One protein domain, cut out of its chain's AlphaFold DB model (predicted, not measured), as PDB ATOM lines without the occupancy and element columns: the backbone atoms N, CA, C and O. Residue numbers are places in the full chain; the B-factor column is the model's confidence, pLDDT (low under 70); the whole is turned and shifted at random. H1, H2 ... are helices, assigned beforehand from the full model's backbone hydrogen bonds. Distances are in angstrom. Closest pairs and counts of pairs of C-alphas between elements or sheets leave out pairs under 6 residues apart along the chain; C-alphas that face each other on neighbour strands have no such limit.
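Overview. This is residues 2 to 132 of the 134 residues of the protein "Immunity protein 68 of polymorphic toxin system" of Corynebacterium renale (UniProt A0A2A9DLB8). A crossed assembly of helices is built round H4, which runs through the middle, with H2 crossing it on one side and H5 on another. H6 folds back along H5 as a helical hairpin, while H3 meets H5 near its start and H1 sits loosely at the outside. The 131 printed residues hold six named helices, H1 to H6 in chain order, and no named strand: all helix. The whole is compact and rounded, with a radius of gyration of the C-alphas of 13.4 A and spans of 37 by 32 by 27 A.

Along the chain. H1, residues 2 to 9, begins at C-alpha 2 (26.297, 32.020, 125.638). H2 is residues 15 to 27, 18.3 A long, and H3 residues 34 to 41. H4, residues 63 to 80, spans 25.9 A from C-alpha 63 (22.517, 14.640, 107.218). H5, residues 90 to 105, spans 22.4 A; H6, residues 119 to 132, spans 20.1 A and ends at C-alpha 132 (22.846, 19.234, 126.853).

Arrangement. H4 and H5 are the hubs, touching three helices each; their closest C-alphas, Ala 67 and Leu 96, are 5.7 A apart, at a steep tilt of 63 degrees. H2 touches H4 with residues 16 to 20 alone, closest at the C-alphas of Ala 17 and Asn 69, 6.4 A. H5 and H6 form a hairpin at a shallow tilt of 26 degrees, opposite ways, with the C-alphas of Ala 104 and Ala 123 closest at 4.0 A. H6 touches H4 at the C-alphas of Lys 132 and Val 75, 6.4 A. H3 and H5 only just touch, with 3 pairs of C-alphas within 8 A, the closest Glu 35 and Arg 92 at 6.9 A. H1 is close to but not clearly touching H4, at the C-alphas of Trp 7 and Ser 72, 7.9 A. Every O i to N i+4 pair is within hydrogen-bond range in H2, H3 and H5, against 2 of 4 in H1, 13 of 14 in H4 and 9 of 10 in H6.

Size, cuts and confidence. The C-alphas of Thr 29 and Tyr 120, the two farthest apart, are 37.5 A apart. The printed part has no cut; the links H3 to H4 and H5 to H6 are long. Residues 2 to 13 and 79 to 84 have pLDDT under 70.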
ATOM      1  N   ALA A   2      25.581  32.764 126.692       31.73
ATOM      2  CA  ALA A   2      26.297  32.020 125.638       31.73
ATOM      3  C   ALA A   2      25.418  31.182 124.672       31.73
ATOM      4  O   ALA A   2      25.682  31.139 123.478       31.73
ATOM      5  N   ILE A   3      24.321  30.572 125.143       34.47
ATOM      6  CA  ILE A   3      23.467  29.687 124.313       34.47
ATOM      7  C   ILE A   3      22.784  30.446 123.161       34.47
ATOM      8  O   ILE A   3      22.654  29.923 122.059       34.47
ATOM      9  N   ARG A   4      22.400  31.708 123.397       36.75
ATOM     10  CA  ARG A   4      21.759  32.568 122.390       36.75
ATOM     11  C   ARG A   4      22.738  33.009 121.291       36.75
ATOM     12  O   ARG A   4      22.299  33.289 120.187       36.75
ATOM     13  N   SER A   5      24.035  33.043 121.609       36.78
ATOM     14  CA  SER A   5      25.129  33.371 120.684       36.78
ATOM     15  C   SER A   5      25.537  32.173 119.819       36.78
ATOM     16  O   SER A   5      25.887  32.363 118.666       36.78
ATOM     17  N   MET A   6      25.449  30.937 120.332       39.50
ATOM     18  CA  MET A   6      25.676  29.720 119.528       39.50
ATOM     19  C   MET A   6      24.555  29.473 118.505       39.50
ATOM     20  O   MET A   6      24.818  29.030 117.390       39.50
ATOM     21  N   TRP A   7      23.307  29.784 118.873       44.50
ATOM     22  CA  TRP A   7      22.130  29.641 118.001       44.50
ATOM     23  C   TRP A   7      22.236  30.448 116.700       44.50
ATOM     24  O   TRP A   7      21.720  30.020 115.669       44.50
ATOM     25  N   SER A   8      22.896  31.611 116.732       42.59
ATOM     26  CA  SER A   8      23.031  32.469 115.554       42.59
ATOM     27  C   SER A   8      24.130  32.031 114.592       42.59
ATOM     28  O   SER A   8      24.014  32.321 113.407       42.59
ATOM     29  N   THR A   9      25.176  31.376 115.094       42.91
ATOM     30  CA  THR A   9      26.409  31.160 114.323       42.91
ATOM     31  C   THR A   9      26.521  29.741 113.769       42.91
ATOM     32  O   THR A   9      27.070  29.587 112.689       42.91
ATOM     33  N   LEU A  10      25.968  28.719 114.446       46.84
ATOM     34  CA  LEU A  10      26.183  27.320 114.038       46.84
ATOM     35  C   LEU A  10      24.908  26.544 113.637       46.84
ATOM     36  O   LEU A  10      24.990  25.712 112.744       46.84
ATOM     37  N   TYR A  11      23.726  26.793 114.234       56.31
ATOM     38  CA  TYR A  11      22.608  25.816 114.128       56.31
ATOM     39  C   TYR A  11      21.173  26.387 114.086       56.31
ATOM     40  O   TYR A  11      20.202  25.702 114.400       56.31
ATOM     41  N   GLY A  12      20.994  27.669 113.764       49.69
ATOM     42  CA  GLY A  12      19.652  28.280 113.749       49.69
ATOM     43  C   GLY A  12      19.451  29.408 112.741       49.69
ATOM     44  O   GLY A  12      18.314  29.710 112.381       49.69
ATOM     45  N   ASN A  13      20.536  30.015 112.256       57.03
ATOM     46  CA  ASN A  13      20.485  31.175 111.359       57.03
ATOM     47  C   ASN A  13      21.172  30.954 110.008       57.03
ATOM     48  O   ASN A  13      21.280  31.893 109.221       57.03
ATOM     49  N   THR A  14      21.615  29.731 109.728       73.06
ATOM     50  CA  THR A  14      22.083  29.348 108.396       73.06
ATOM     51  C   THR A  14      20.892  29.177 107.453       73.06
ATOM     52  O   THR A  14      19.758  28.946 107.893       73.06
ATOM     53  N   ALA A  15      21.136  29.291 106.145       82.88
ATOM     54  CA  ALA A  15      20.112  29.024 105.134       82.88
ATOM     55  C   ALA A  15      19.515  27.616 105.309       82.88
ATOM     56  O   ALA A  15      18.296  27.450 105.253       82.88
ATOM     57  N   ASP A  16      20.359  26.643 105.643       84.06
ATOM     58  CA  ASP A  16      19.993  25.246 105.862       84.06
ATOM     59  C   ASP A  16      19.092  25.057 107.080       84.06
ATOM     60  O   ASP A  16      18.066  24.380 106.999       84.06
ATOM     61  N   ALA A  17      19.410  25.715 108.201       79.81
ATOM     62  CA  ALA A  17      18.557  25.689 109.384       79.81
ATOM     63  C   ALA A  17      17.185  26.313 109.084       79.81
ATOM     64  O   ALA A  17      16.150  25.759 109.457       79.81
ATOM     65  N   GLN A  18      17.145  27.433 108.355       84.12
ATOM     66  CA  GLN A  18      15.886  28.069 107.954       84.12
ATOM     67  C   GLN A  18      15.074  27.200 106.988       84.12
ATOM     68  O   GLN A  18      13.845  27.139 107.105       84.12
ATOM     69  N   TYR A  19      15.745  26.496 106.076       88.31
ATOM     70  CA  TYR A  19      15.115  25.550 105.165       88.31
ATOM     71  C   TYR A  19      14.524  24.354 105.919       88.31
ATOM     72  O   TYR A  19      13.342  24.058 105.748       88.31
ATOM     73  N   MET A  20      15.284  23.730 106.825       88.50
ATOM     74  CA  MET A  20      14.796  22.636 107.670       88.50
ATOM     75  C   MET A  20      13.606  23.080 108.532       88.50
ATOM     76  O   MET A  20      12.595  22.386 108.605       88.50
ATOM     77  N   LEU A  21      13.675  24.266 109.146       84.81
ATOM     78  CA  LEU A  21      12.563  24.820 109.924       84.81
ATOM     79  C   LEU A  21      11.327  25.088 109.065       84.81
ATOM     80  O   LEU A  21      10.203  24.898 109.531       84.81
ATOM     81  N   LYS A  22      11.510  25.550 107.824       87.25
ATOM     82  CA  LYS A  22      10.406  25.696 106.875       87.25
ATOM     83  C   LYS A  22       9.807  24.336 106.526       87.25
ATOM     84  O   LYS A  22       8.593  24.206 106.607       87.25
ATOM     85  N   TRP A  23      10.633  23.341 106.216       90.94
ATOM     86  CA  TRP A  23      10.179  21.983 105.928       90.94
ATOM     87  C   TRP A  23       9.381  21.395 107.098       90.94
ATOM     88  O   TRP A  23       8.284  20.890 106.882       90.94
ATOM     89  N   LEU A  24       9.849  21.551 108.342       89.44
ATOM     90  CA  LEU A  24       9.106  21.122 109.531       89.44
ATOM     91  C   LEU A  24       7.727  21.797 109.616       89.44
ATOM     92  O   LEU A  24       6.726  21.120 109.826       89.44
ATOM     93  N   ARG A  25       7.656  23.121 109.415       86.62
ATOM     94  CA  ARG A  25       6.391  23.883 109.456       86.62
ATOM     95  C   ARG A  25       5.425  23.539 108.326       86.62
ATOM     96  O   ARG A  25       4.220  23.613 108.530       86.62
ATOM     97  N   ASP A  26       5.947  23.230 107.145       89.94
ATOM     98  CA  ASP A  26       5.126  22.900 105.982       89.94
ATOM     99  C   ASP A  26       4.552  21.475 106.084       89.94
ATOM    100  O   ASP A  26       3.467  21.224 105.563       89.94
ATOM    101  N   ASN A  27       5.254  20.554 106.762       89.94
ATOM    102  CA  ASN A  27       4.848  19.147 106.880       89.94
ATOM    103  C   ASN A  27       4.083  18.823 108.171       89.94
ATOM    104  O   ASN A  27       3.316  17.861 108.190       89.94
ATOM    105  N   TYR A  28       4.241  19.614 109.237       87.88
ATOM    106  CA  TYR A  28       3.630  19.322 110.535       87.88
ATOM    107  C   TYR A  28       2.895  20.537 111.107       87.88
ATOM    108  O   TYR A  28       3.445  21.629 111.234       87.88
ATOM    109  N   THR A  29       1.639  20.333 111.503       77.06
ATOM    110  CA  THR A  29       0.783  21.361 112.126       77.06
ATOM    111  C   THR A  29       0.548  21.129 113.620       77.06
ATOM    112  O   THR A  29      -0.003  21.989 114.302       77.06
ATOM    113  N   GLU A  30       0.965  19.973 114.130       79.81
ATOM    114  CA  GLU A  30       0.804  19.517 115.512       79.81
ATOM    115  C   GLU A  30       2.161  19.081 116.090       79.81
ATOM    116  O   GLU A  30       3.132  18.956 115.335       79.81
ATOM    117  N   PRO A  31       2.269  18.860 117.416       84.12
ATOM    118  CA  PRO A  31       3.415  18.157 117.976       84.12
ATOM    119  C   PRO A  31       3.709  16.869 117.195       84.12
ATOM    120  O   PRO A  31       2.822  16.039 117.014       84.12
ATOM    121  N   VAL A  32       4.949  16.710 116.740       90.06
ATOM    122  CA  VAL A  32       5.379  15.584 115.900       90.06
ATOM    123  C   VAL A  32       6.383  14.733 116.664       90.06
ATOM    124  O   VAL A  32       7.251  15.263 117.355       90.06
ATOM    125  N   ALA A  33       6.280  13.411 116.563       92.94
ATOM    126  CA  ALA A  33       7.279  12.523 117.142       92.94
ATOM    127  C   ALA A  33       8.624  12.686 116.419       92.94
ATOM    128  O   ALA A  33       8.669  12.777 115.192       92.94
ATOM    129  N   LEU A  34       9.728  12.682 117.169       94.06
ATOM    130  CA  LEU A  34      11.075  12.717 116.591       94.06
ATOM    131  C   LEU A  34      11.300  11.546 115.622       94.06
ATOM    132  O   LEU A  34      11.901  11.736 114.572       94.06
ATOM    133  N   GLU A  35      10.736  10.377 115.924       96.19
ATOM    134  CA  GLU A  35      10.681   9.226 115.017       96.19
ATOM    135  C   GLU A  35      10.062   9.559 113.650       96.19
ATOM    136  O   GLU A  35      10.645   9.225 112.623       96.19
ATOM    137  N   THR A  36       8.919  10.248 113.616       95.88
ATOM    138  CA  THR A  36       8.271  10.647 112.356       95.88
ATOM    139  C   THR A  36       9.153  11.609 111.570       95.88
ATOM    140  O   THR A  36       9.327  11.443 110.370       95.88
ATOM    141  N   VAL A  37       9.798  12.561 112.253       95.44
ATOM    142  CA  VAL A  37      10.765  13.466 111.612       95.44
ATOM    143  C   VAL A  37      11.945  12.684 111.027       95.44
ATOM    144  O   VAL A  37      12.401  12.997 109.930       95.44
ATOM    145  N   PHE A  38      12.441  11.662 111.726       97.06
ATOM    146  CA  PHE A  38      13.536  10.818 111.244       97.06
ATOM    147  C   PHE A  38      13.152  10.021 109.998       97.06
ATOM    148  O   PHE A  38      13.917  10.009 109.035       97.06
ATOM    149  N   GLN A  39      11.967   9.411 110.001       96.69
ATOM    150  CA  GLN A  39      11.437   8.655 108.865       96.69
ATOM    151  C   GLN A  39      11.213   9.565 107.651       96.69
ATOM    152  O   GLN A  39      11.726   9.300 106.568       96.69
ATOM    153  N   ASP A  40      10.512  10.682 107.833       96.75
ATOM    154  CA  ASP A  40      10.133  11.559 106.721       96.75
ATOM    155  C   ASP A  40      11.332  12.316 106.126       96.75
ATOM    156  O   ASP A  40      11.336  12.651 104.941       96.75
ATOM    157  N   SER A  41      12.360  12.599 106.936       95.75
ATOM    158  CA  SER A  41      13.585  13.256 106.464       95.75
ATOM    159  C   SER A  41      14.574  12.303 105.788       95.75
ATOM    160  O   SER A  41      15.431  12.769 105.035       95.75
ATOM    161  N   GLY A  42      14.466  10.994 106.034       96.94
ATOM    162  CA  GLY A  42      15.429   9.991 105.576       96.94
ATOM    163  C   GLY A  42      16.593   9.725 106.547       96.94
ATOM    164  O   GLY A  42      17.593   9.120 106.166       96.94
ATOM    165  N   LEU A  43      16.532  10.241 107.782       96.81
ATOM    166  CA  LEU A  43      17.569  10.031 108.805       96.81
ATOM    167  C   LEU A  43      17.532   8.619 109.400       96.81
ATOM    168  O   LEU A  43      18.565   8.128 109.867       96.81
ATOM    169  N   GLU A  44      16.360   7.986 109.419       96.06
ATOM    170  CA  GLU A  44      16.165   6.658 110.007       96.06
ATOM    171  C   GLU A  44      16.967   5.587 109.244       96.06
ATOM    172  O   GLU A  44      17.610   4.728 109.849       96.06
ATOM    173  N   GLU A  45      17.004   5.692 107.916       94.75
ATOM    174  CA  GLU A  45      17.674   4.786 106.976       94.75
ATOM    175  C   GLU A  45      19.201   4.858 107.061       94.75
ATOM    176  O   GLU A  45      19.904   3.938 106.644       94.75
ATOM    177  N   LEU A  46      19.727   5.956 107.602       94.50
ATOM    178  CA  LEU A  46      21.163   6.167 107.750       94.50
ATOM    179  C   LEU A  46      21.725   5.510 109.014       94.50
ATOM    180  O   LEU A  46      22.943   5.409 109.154       94.50
ATOM    181  N   HIS A  47      20.867   5.076 109.946       87.12
ATOM    182  CA  HIS A  47      21.260   4.371 111.172       87.12
ATOM    183  C   HIS A  47      22.391   5.062 111.968       87.12
ATOM    184  O   HIS A  47      23.246   4.401 112.558       87.12
ATOM    185  N   GLY A  48      22.408   6.401 111.981       83.69
ATOM    186  CA  GLY A  48      23.422   7.206 112.674       83.69
ATOM    187  C   GLY A  48      24.699   7.502 111.874       83.69
ATOM    188  O   GLY A  48      25.573   8.199 112.385       83.69
ATOM    189  N   ASN A  49      24.827   7.020 110.634       88.56
ATOM    190  CA  ASN A  49      25.942   7.361 109.749       88.56
ATOM    191  C   ASN A  49      25.638   8.639 108.953       88.56
ATOM    192  O   ASN A  49      25.148   8.594 107.824       88.56
ATOM    193  N   TYR A  50      25.910   9.791 109.564       94.88
ATOM    194  CA  TYR A  50      25.599  11.102 108.984       94.88
ATOM    195  C   TYR A  50      26.813  11.817 108.385       94.88
ATOM    196  O   TYR A  50      26.663  12.911 107.846       94.88
ATOM    197  N   THR A  51      27.998  11.209 108.469       94.38
ATOM    198  CA  THR A  51      29.286  11.838 108.154       94.38
ATOM    199  C   THR A  51      29.349  12.364 106.723       94.38
ATOM    200  O   THR A  51      29.740  13.505 106.511       94.38
ATOM    201  N   THR A  52      28.901  11.576 105.741       96.06
ATOM    202  CA  THR A  52      28.958  11.947 104.313       96.06
ATOM    203  C   THR A  52      27.605  11.915 103.601       96.06
ATOM    204  O   THR A  52      27.526  12.109 102.388       96.06
ATOM    205  N   ALA A  53      26.530  11.652 104.343       96.75
ATOM    206  CA  ALA A  53      25.200  11.474 103.783       96.75
ATOM    207  C   ALA A  53      24.488  12.812 103.539       96.75
ATOM    208  O   ALA A  53      24.697  13.797 104.247       96.75
ATOM    209  N   THR A  54      23.583  12.813 102.561       96.94
ATOM    210  CA  THR A  54      22.658  13.917 102.276       96.94
ATOM    211  C   THR A  54      21.222  13.409 102.302       96.94
ATOM    212  O   THR A  54      20.979  12.214 102.122       96.94
ATOM    213  N   LEU A  55      20.266  14.307 102.537       96.62
ATOM    214  CA  LEU A  55      18.851  13.979 102.706       96.62
ATOM    215  C   LEU A  55      18.013  14.535 101.542       96.62
ATOM    216  O   LEU A  55      17.727  15.737 101.507       96.62
ATOM    217  N   PRO A  56      17.571  13.693 100.583       95.62
ATOM    218  CA  PRO A  56      16.785  14.138  99.429       95.62
ATOM    219  C   PRO A  56      15.467  14.825  99.803       95.62
ATOM    220  O   PRO A  56      15.094  15.815  99.174       95.62
ATOM    221  N   ALA A  57      14.788  14.350 100.855       92.44
ATOM    222  CA  ALA A  57      13.537  14.934 101.352       92.44
ATOM    223  C   ALA A  57      13.703  16.392 101.817       92.44
ATOM    224  O   ALA A  57      12.758  17.181 101.789       92.44
ATOM    225  N   LEU A  58      14.930  16.757 102.186       93.75
ATOM    226  CA  LEU A  58      15.337  18.088 102.608       93.75
ATOM    227  C   LEU A  58      16.190  18.780 101.538       93.75
ATOM    228  O   LEU A  58      17.071  19.561 101.861       93.75
ATOM    229  N   GLY A  59      15.941  18.522 100.252       92.62
ATOM    230  CA  GLY A  59      16.618  19.236  99.165       92.62
ATOM    231  C   GLY A  59      18.111  18.918  99.032       92.62
ATOM    232  O   GLY A  59      18.839  19.694  98.420       92.62
ATOM    233  N   GLY A  60      18.568  17.792  99.587       94.19
ATOM    234  CA  GLY A  60      19.971  17.381  99.554       94.19
ATOM    235  C   GLY A  60      20.823  17.963 100.682       94.19
ATOM    236  O   GLY A  60      22.045  17.909 100.581       94.19
ATOM    237  N   LEU A  61      20.208  18.490 101.749       94.25
ATOM    238  CA  LEU A  61      20.948  18.960 102.922       94.25
ATOM    239  C   LEU A  61      21.834  17.854 103.521       94.25
ATOM    240  O   LEU A  61      21.399  16.695 103.574       94.25
ATOM    241  N   PRO A  62      23.038  18.185 104.026       94.94
ATOM    242  CA  PRO A  62      23.872  17.235 104.749       94.94
ATOM    243  C   PRO A  62      23.144  16.657 105.968       94.94
ATOM    244  O   PRO A  62      22.547  17.383 106.767       94.94
ATOM    245  N   ALA A  63      23.210  15.336 106.137       96.44
ATOM    246  CA  ALA A  63      22.517  14.640 107.218       96.44
ATOM    247  C   ALA A  63      22.991  15.115 108.599       96.44
ATOM    248  O   ALA A  63      22.174  15.290 109.505       96.44
ATOM    249  N   PHE A  64      24.293  15.391 108.750       95.06
ATOM    250  CA  PHE A  64      24.840  15.929 109.993       95.06
ATOM    251  C   PHE A  64      24.252  17.306 110.335       95.06
ATOM    252  O   PHE A  64      23.833  17.514 111.473       95.06
ATOM    253  N   THR A  65      24.136  18.215 109.360       92.69
ATOM    254  CA  THR A  65      23.515  19.537 109.553       92.69
ATOM    255  C   THR A  65      22.094  19.404 110.081       92.69
ATOM    256  O   THR A  65      21.709  20.070 111.043       92.69
ATOM    257  N   VAL A  66      21.306  18.498 109.502       94.12
ATOM    258  CA  VAL A  66      19.931  18.245 109.947       94.12
ATOM    259  C   VAL A  66      19.911  17.659 111.362       94.12
ATOM    260  O   VAL A  66      19.178  18.161 112.215       94.12
ATOM    261  N   ALA A  67      20.763  16.676 111.659       94.75
ATOM    262  CA  ALA A  67      20.882  16.098 112.998       94.75
ATOM    263  C   ALA A  67      21.260  17.153 114.060       94.75
ATOM    264  O   ALA A  67      20.619  17.245 115.112       94.75
ATOM    265  N   ALA A  68      22.250  18.000 113.784       92.25
ATOM    266  CA  ALA A  68      22.699  19.038 114.708       92.25
ATOM    267  C   ALA A  68      21.639  20.135 114.934       92.25
ATOM    268  O   ALA A  68      21.454  20.618 116.060       92.25
ATOM    269  N   ASN A  69      20.873  20.486 113.898       90.00
ATOM    270  CA  ASN A  69      19.749  21.411 114.024       90.00
ATOM    271  C   ASN A  69      18.593  20.804 114.844       90.00
ATOM    272  O   ASN A  69      18.030  21.483 115.706       90.00
ATOM    273  N   LEU A  70      18.263  19.520 114.650       91.56
ATOM    274  CA  LEU A  70      17.270  18.816 115.475       91.56
ATOM    275  C   LEU A  70      17.703  18.749 116.944       91.56
ATOM    276  O   LEU A  70      16.917  19.069 117.835       91.56
ATOM    277  N   ALA A  71      18.968  18.420 117.206       91.44
ATOM    278  CA  ALA A  71      19.544  18.449 118.548       91.44
ATOM    279  C   ALA A  71      19.386  19.827 119.211       91.44
ATOM    280  O   ALA A  71      18.927  19.940 120.351       91.44
ATOM    281  N   SER A  72      19.713  20.888 118.472       86.44
ATOM    282  CA  SER A  72      19.583  22.271 118.936       86.44
ATOM    283  C   SER A  72      18.139  22.640 119.272       86.44
ATOM    284  O   SER A  72      17.890  23.267 120.307       86.44
ATOM    285  N   LEU A  73      17.181  22.212 118.444       85.00
ATOM    286  CA  LEU A  73      15.751  22.405 118.692       85.00
ATOM    287  C   LEU A  73      15.283  21.708 119.970       85.00
ATOM    288  O   LEU A  73      14.605  22.334 120.788       85.00
ATOM    289  N   LEU A  74      15.680  20.451 120.179       87.25
ATOM    290  CA  LEU A  74      15.325  19.696 121.383       87.25
ATOM    291  C   LEU A  74      15.873  20.360 122.652       87.25
ATOM    292  O   LEU A  74      15.155  20.483 123.646       87.25
ATOM    293  N   VAL A  75      17.116  20.850 122.617       85.81
ATOM    294  CA  VAL A  75      17.720  21.575 123.745       85.81
ATOM    295  C   VAL A  75      16.999  22.897 124.016       85.81
ATOM    296  O   VAL A  75      16.745  23.231 125.173       85.81
ATOM    297  N   ALA A  76      16.627  23.654 122.982       78.25
ATOM    298  CA  ALA A  76      15.917  24.919 123.172       78.25
ATOM    299  C   ALA A  76      14.488  24.736 123.693       78.25
ATOM    300  O   ALA A  76      14.049  25.513 124.547       78.25
ATOM    301  N   ALA A  77      13.786  23.689 123.252       75.38
ATOM    302  CA  ALA A  77      12.447  23.366 123.738       75.38
ATOM    303  C   ALA A  77      12.424  23.115 125.259       75.38
ATOM    304  O   ALA A  77      11.467  23.514 125.926       75.38
ATOM    305  N   ARG A  78      13.504  22.553 125.833       74.38
ATOM    306  CA  ARG A  78      13.660  22.377 127.294       74.38
ATOM    307  C   ARG A  78      13.692  23.712 128.060       74.38
ATOM    308  O   ARG A  78      13.293  23.750 129.217       74.38
ATOM    309  N   GLY A  79      14.171  24.797 127.442       60.00
ATOM    310  CA  GLY A  79      14.396  26.089 128.109       60.00
ATOM    311  C   GLY A  79      13.294  27.139 127.926       60.00
ATOM    312  O   GLY A  79      13.179  28.048 128.749       60.00
ATOM    313  N   HIS A  80      12.494  27.044 126.860       55.00
ATOM    314  CA  HIS A  80      11.545  28.101 126.476       55.00
ATOM    315  C   HIS A  80      10.111  27.619 126.212       55.00
ATOM    316  O   HIS A  80       9.252  28.433 125.874       55.00
ATOM    317  N   GLY A  81       9.827  26.326 126.408       50.53
ATOM    318  CA  GLY A  81       8.558  25.729 125.991       50.53
ATOM    319  C   GLY A  81       8.496  25.520 124.470       50.53
ATOM    320  O   GLY A  81       9.400  25.938 123.741       50.53
ATOM    321  N   PRO A  82       7.465  24.824 123.960       48.78
ATOM    322  CA  PRO A  82       7.464  24.333 122.587       48.78
ATOM    323  C   PRO A  82       7.296  25.481 121.586       48.78
ATOM    324  O   PRO A  82       6.210  26.030 121.434       48.78
ATOM    325  N   THR A  83       8.365  25.830 120.869       51.50
ATOM    326  CA  THR A  83       8.263  26.683 119.665       51.50
ATOM    327  C   THR A  83       7.906  25.848 118.424       51.50
ATOM    328  O   THR A  83       7.337  26.359 117.467       51.50
ATOM    329  N   PHE A  84       8.182  24.542 118.484       59.56
ATOM    330  CA  PHE A  84       7.692  23.480 117.610       59.56
ATOM    331  C   PHE A  84       7.790  22.198 118.445       59.56
ATOM    332  O   PHE A  84       8.873  21.882 118.938       59.56
ATOM    333  N   ALA A  85       6.681  21.529 118.752       71.31
ATOM    334  CA  ALA A  85       6.690  20.450 119.740       71.31
ATOM    335  C   ALA A  85       7.166  19.130 119.112       71.31
ATOM    336  O   ALA A  85       6.384  18.197 118.962       71.31
ATOM    337  N   ILE A  86       8.445  19.058 118.733       86.19
ATOM    338  CA  ILE A  86       9.075  17.771 118.432       86.19
ATOM    339  C   ILE A  86       9.149  16.992 119.746       86.19
ATOM    340  O   ILE A  86       9.801  17.424 120.699       86.19
ATOM    341  N   GLN A  87       8.443  15.870 119.814       88.94
ATOM    342  CA  GLN A  87       8.424  14.999 120.979       88.94
ATOM    343  C   GLN A  87       9.647  14.077 120.925       88.94
ATOM    344  O   GLN A  87       9.750  13.275 119.995       88.94
ATOM    345  N   PRO A  88      10.591  14.190 121.877       90.31
ATOM    346  CA  PRO A  88      11.802  13.382 121.856       90.31
ATOM    347  C   PRO A  88      11.507  11.923 122.213       90.31
ATOM    348  O   PRO A  88      10.705  11.644 123.103       90.31
ATOM    349  N   ASP A  89      12.247  11.003 121.598       93.00
ATOM    350  CA  ASP A  89      12.364   9.612 122.030       93.00
ATOM    351  C   ASP A  89      13.827   9.265 122.338       93.00
ATOM    352  O   ASP A  89      14.761   9.836 121.771       93.00
ATOM    353  N   GLY A  90      14.041   8.333 123.271       91.00
ATOM    354  CA  GLY A  90      15.383   8.027 123.768       91.00
ATOM    355  C   GLY A  90      16.329   7.483 122.695       91.00
ATOM    356  O   GLY A  90      17.516   7.798 122.719       91.00
ATOM    357  N   GLN A  91      15.820   6.708 121.735       93.94
ATOM    358  CA  GLN A  91      16.651   6.089 120.706       93.94
ATOM    359  C   GLN A  91      17.211   7.139 119.742       93.94
ATOM    360  O   GLN A  91      18.426   7.196 119.545       93.94
ATOM    361  N   ARG A  92      16.358   7.993 119.165       95.75
ATOM    362  CA  ARG A  92      16.816   9.014 118.214       95.75
ATOM    363  C   ARG A  92      17.600  10.124 118.911       95.75
ATOM    364  O   ARG A  92      18.576  10.604 118.348       95.75
ATOM    365  N   VAL A  93      17.292  10.465 120.167       94.50
ATOM    366  CA  VAL A  93      18.133  11.391 120.955       94.50
ATOM    367  C   VAL A  93      19.562  10.858 121.109       94.50
ATOM    368  O   VAL A  93      20.513  11.615 120.917       94.50
ATOM    369  N   VAL A  94      19.736   9.558 121.378       94.31
ATOM    370  CA  VAL A  94      21.066   8.926 121.429       94.31
ATOM    371  C   VAL A  94      21.756   8.957 120.064       94.31
ATOM    372  O   VAL A  94      22.962   9.187 120.008       94.31
ATOM    373  N   GLN A  95      21.026   8.781 118.958       95.06
ATOM    374  CA  GLN A  95      21.601   8.904 117.611       95.06
ATOM    375  C   GLN A  95      22.092  10.332 117.334       95.06
ATOM    376  O   GLN A  95      23.222  10.506 116.878       95.06
ATOM    377  N   LEU A  96      21.309  11.355 117.692       95.00
ATOM    378  CA  LEU A  96      21.719  12.760 117.586       95.00
ATOM    379  C   LEU A  96      22.954  13.065 118.445       95.00
ATOM    380  O   LEU A  96      23.914  13.660 117.961       95.00
ATOM    381  N   ALA A  97      22.967  12.621 119.705       94.94
ATOM    382  CA  ALA A  97      24.115  12.797 120.594       94.94
ATOM    383  C   ALA A  97      25.369  12.078 120.061       94.94
ATOM    384  O   ALA A  97      26.482  12.599 120.146       94.94
ATOM    385  N   THR A  98      25.193  10.894 119.472       94.81
ATOM    386  CA  THR A  98      26.278  10.120 118.857       94.81
ATOM    387  C   THR A  98      26.853  10.837 117.639       94.81
ATOM    388  O   THR A  98      28.070  10.941 117.520       94.81
ATOM    389  N   ALA A  99      25.998  11.396 116.782       95.00
ATOM    390  CA  ALA A  99      26.428  12.177 115.628       95.00
ATOM    391  C   ALA A  99      27.265  13.396 116.040       95.00
ATOM    392  O   ALA A  99      28.344  13.617 115.498       95.00
ATOM    393  N   LEU A 100      26.809  14.140 117.054       94.88
ATOM    394  CA  LEU A 100      27.556  15.273 117.605       94.88
ATOM    395  C   LEU A 100      28.911  14.845 118.172       94.88
ATOM    396  O   LEU A 100      29.906  15.528 117.955       94.88
ATOM    397  N   LYS A 101      28.967  13.694 118.855       95.62
ATOM    398  CA  LYS A 101      30.224  13.127 119.353       95.62
ATOM    399  C   LYS A 101      31.192  12.799 118.216       95.62
ATOM    400  O   LYS A 101      32.375  13.089 118.333       95.62
ATOM    401  N   TYR A 102      30.718  12.154 117.152       95.06
ATOM    402  CA  TYR A 102      31.572  11.788 116.021       95.06
ATOM    403  C   TYR A 102      32.103  13.013 115.287       95.06
ATOM    404  O   TYR A 102      33.288  13.047 114.975       95.06
ATOM    405  N   PHE A 103      31.280  14.046 115.115       94.44
ATOM    406  CA  PHE A 103      31.758  15.323 114.597       94.44
ATOM    407  C   PHE A 103      32.775  15.988 115.522       94.44
ATOM    408  O   PHE A 103      33.805  16.437 115.052       94.44
ATOM    409  N   ALA A 104      32.548  16.002 116.836       94.56
ATOM    410  CA  ALA A 104      33.504  16.590 117.777       94.56
ATOM    411  C   ALA A 104      34.866  15.865 117.805       94.56
ATOM    412  O   ALA A 104      35.879  16.473 118.139       94.56
ATOM    413  N   LEU A 105      34.901  14.568 117.481       96.12
ATOM    414  CA  LEU A 105      36.133  13.772 117.447       96.12
ATOM    415  C   LEU A 105      36.921  13.934 116.141       96.12
ATOM    416  O   LEU A 105      38.150  13.907 116.186       96.12
ATOM    417  N   SER A 106      36.214  14.057 115.018       95.62
ATOM    418  CA  SER A 106      36.783  14.086 113.665       95.62
ATOM    419  C   SER A 106      35.938  14.991 112.752       95.62
ATOM    420  O   SER A 106      35.230  14.496 111.862       95.62
ATOM    421  N   PRO A 107      35.922  16.317 112.990       92.12
ATOM    422  CA  PRO A 107      35.091  17.242 112.220       92.12
ATOM    423  C   PRO A 107      35.502  17.297 110.741       92.12
ATOM    424  O   PRO A 107      34.644  17.462 109.880       92.12
ATOM    425  N   GLU A 108      36.781  17.068 110.430       95.81
ATOM    426  CA  GLU A 108      37.343  17.044 109.076       95.81
ATOM    427  C   GLU A 108      36.821  15.902 108.192       95.81
ATOM    428  O   GLU A 108      36.844  16.013 106.969       95.81
ATOM    429  N   ASP A 109      36.329  14.816 108.796       95.81
ATOM    430  CA  ASP A 109      35.793  13.670 108.052       95.81
ATOM    431  C   ASP A 109      34.371  13.933 107.533       95.81
ATOM    432  O   ASP A 109      33.849  13.171 106.715       95.81
ATOM    433  N   HIS A 110      33.714  14.987 108.023       94.25
ATOM    434  CA  HIS A 110      32.326  15.276 107.701       94.25
ATOM    435  C   HIS A 110      32.205  16.076 106.405       94.25
ATOM    436  O   HIS A 110      32.972  16.995 106.143       94.25
ATOM    437  N   LEU A 111      31.159  15.787 105.625       93.56
ATOM    438  CA  LEU A 111      30.836  16.495 104.379       93.56
ATOM    439  C   LEU A 111      30.737  18.015 104.566       93.56
ATOM    440  O   LEU A 111      30.998  18.765 103.633       93.56
ATOM    441  N   VAL A 112      30.363  18.451 105.766       89.56
ATOM    442  CA  VAL A 112      30.179  19.860 106.115       89.56
ATOM    443  C   VAL A 112      31.436  20.544 106.640       89.56
ATOM    444  O   VAL A 112      31.356  21.691 107.061       89.56
ATOM    445  N   ALA A 113      32.589  19.867 106.669       90.12
ATOM    446  CA  ALA A 113      33.816  20.425 107.237       90.12
ATOM    447  C   ALA A 113      34.176  21.780 106.605       90.12
ATOM    448  O   ALA A 113      34.428  22.752 107.311       90.12
ATOM    449  N   ASP A 114      34.097  21.870 105.277       87.81
ATOM    450  CA  ASP A 114      34.439  23.084 104.526       87.81
ATOM    451  C   ASP A 114      33.447  24.249 104.743       87.81
ATOM    452  O   ASP A 114      33.683  25.358 104.262       87.81
ATOM    453  N   GLU A 115      32.334  24.025 105.452       85.38
ATOM    454  CA  GLU A 115      31.365  25.070 105.810       85.38
ATOM    455  C   GLU A 115      31.778  25.859 107.065       85.38
ATOM    456  O   GLU A 115      31.193  26.908 107.348       85.38
ATOM    457  N   PHE A 116      32.775  25.380 107.818       82.19
ATOM    458  CA  PHE A 116      33.241  26.011 109.051       82.19
ATOM    459  C   PHE A 116      34.583  26.719 108.851       82.19
ATOM    460  O   PHE A 116      35.563  26.118 108.419       82.19
ATOM    461  N   ASP A 117      34.650  27.986 109.266       83.44
ATOM    462  CA  ASP A 117      35.905  28.751 109.279       83.44
ATOM    463  C   ASP A 117      36.917  28.193 110.303       83.44
ATOM    464  O   ASP A 117      38.129  28.282 110.099       83.44
ATOM    465  N   ASP A 118      36.421  27.616 111.405       86.56
ATOM    466  CA  ASP A 118      37.218  26.984 112.460       86.56
ATOM    467  C   ASP A 118      36.577  25.656 112.905       86.56
ATOM    468  O   ASP A 118      35.564  25.619 113.613       86.56
ATOM    469  N   LEU A 119      37.190  24.541 112.492       87.00
ATOM    470  CA  LEU A 119      36.736  23.191 112.834       87.00
ATOM    471  C   LEU A 119      36.883  22.864 114.326       87.00
ATOM    472  O   LEU A 119      36.105  22.061 114.840       87.00
ATOM    473  N   TYR A 120      37.836  23.476 115.036       87.88
ATOM    474  CA  TYR A 120      38.000  23.255 116.475       87.88
ATOM    475  C   TYR A 120      36.865  23.916 117.255       87.88
ATOM    476  O   TYR A 120      36.272  23.283 118.129       87.88
ATOM    477  N   GLU A 121      36.505  25.152 116.899       87.38
ATOM    478  CA  GLU A 121      35.347  25.824 117.499       87.38
ATOM    479  C   GLU A 121      34.043  25.070 117.187       87.38
ATOM    480  O   GLU A 121      33.189  24.895 118.065       87.38
ATOM    481  N   ALA A 122      33.900  24.559 115.960       87.25
ATOM    482  CA  ALA A 122      32.754  23.744 115.573       87.25
ATOM    483  C   ALA A 122      32.667  22.441 116.394       87.25
ATOM    484  O   ALA A 122      31.584  22.091 116.878       87.25
ATOM    485  N   ALA A 123      33.794  21.746 116.592       90.69
ATOM    486  CA  ALA A 123      33.882  20.527 117.396       90.69
ATOM    487  C   ALA A 123      33.529  20.773 118.873       90.69
ATOM    488  O   ALA A 123      32.698  20.053 119.436       90.69
ATOM    489  N   ASP A 124      34.070  21.834 119.478       91.56
ATOM    490  CA  ASP A 124      33.728  22.251 120.844       91.56
ATOM    491  C   ASP A 124      32.231  22.579 120.970       91.56
ATOM    492  O   ASP A 124      31.565  22.202 121.943       91.56
ATOM    493  N   GLY A 125      31.668  23.246 119.960       89.62
ATOM    494  CA  GLY A 125      30.242  23.545 119.878       89.62
ATOM    495  C   GLY A 125      29.370  22.288 119.818       89.62
ATOM    496  O   GLY A 125      28.343  22.221 120.505       89.62
ATOM    497  N   ALA A 126      29.777  21.287 119.034       91.38
ATOM    498  CA  ALA A 126      29.085  20.006 118.934       91.38
ATOM    499  C   ALA A 126      29.122  19.235 120.262       91.38
ATOM    500  O   ALA A 126      28.079  18.757 120.714       91.38
ATOM    501  N   GLU A 127      30.268  19.193 120.948       93.19
ATOM    502  CA  GLU A 127      30.389  18.552 122.262       93.19
ATOM    503  C   GLU A 127      29.552  19.275 123.333       93.19
ATOM    504  O   GLU A 127      28.833  18.647 124.115       93.19
ATOM    505  N   ALA A 128      29.554  20.611 123.329       91.00
ATOM    506  CA  ALA A 128      28.733  21.406 124.239       91.00
ATOM    507  C   ALA A 128      27.225  21.241 123.987       91.00
ATOM    508  O   ALA A 128      26.419  21.372 124.917       91.00
ATOM    509  N   LEU A 129      26.816  20.998 122.737       90.12
ATOM    510  CA  LEU A 129      25.434  20.676 122.394       90.12
ATOM    511  C   LEU A 129      25.077  19.253 122.835       90.12
ATOM    512  O   LEU A 129      24.035  19.059 123.462       90.12
ATOM    513  N   ARG A 130      25.966  18.287 122.581       92.50
ATOM    514  CA  ARG A 130      25.818  16.889 122.996       92.50
ATOM    515  C   ARG A 130      25.585  16.773 124.498       92.50
ATOM    516  O   ARG A 130      24.625  16.138 124.919       92.50
ATOM    517  N   ALA A 131      26.400  17.459 125.298       91.38
ATOM    518  CA  ALA A 131      26.297  17.457 126.757       91.38
ATOM    519  C   ALA A 131      24.967  18.016 127.302       91.38
ATOM    520  O   ALA A 131      24.666  17.831 128.475       91.38
ATOM    521  N   LYS A 132      24.183  18.733 126.483       89.00
ATOM    522  CA  LYS A 132      22.846  19.234 126.853       89.00
ATOM    523  C   LYS A 132      21.711  18.314 126.406       89.00
ATOM    524  O   LYS A 132      20.573  18.548 126.822       89.00
TER     525      LYS A 132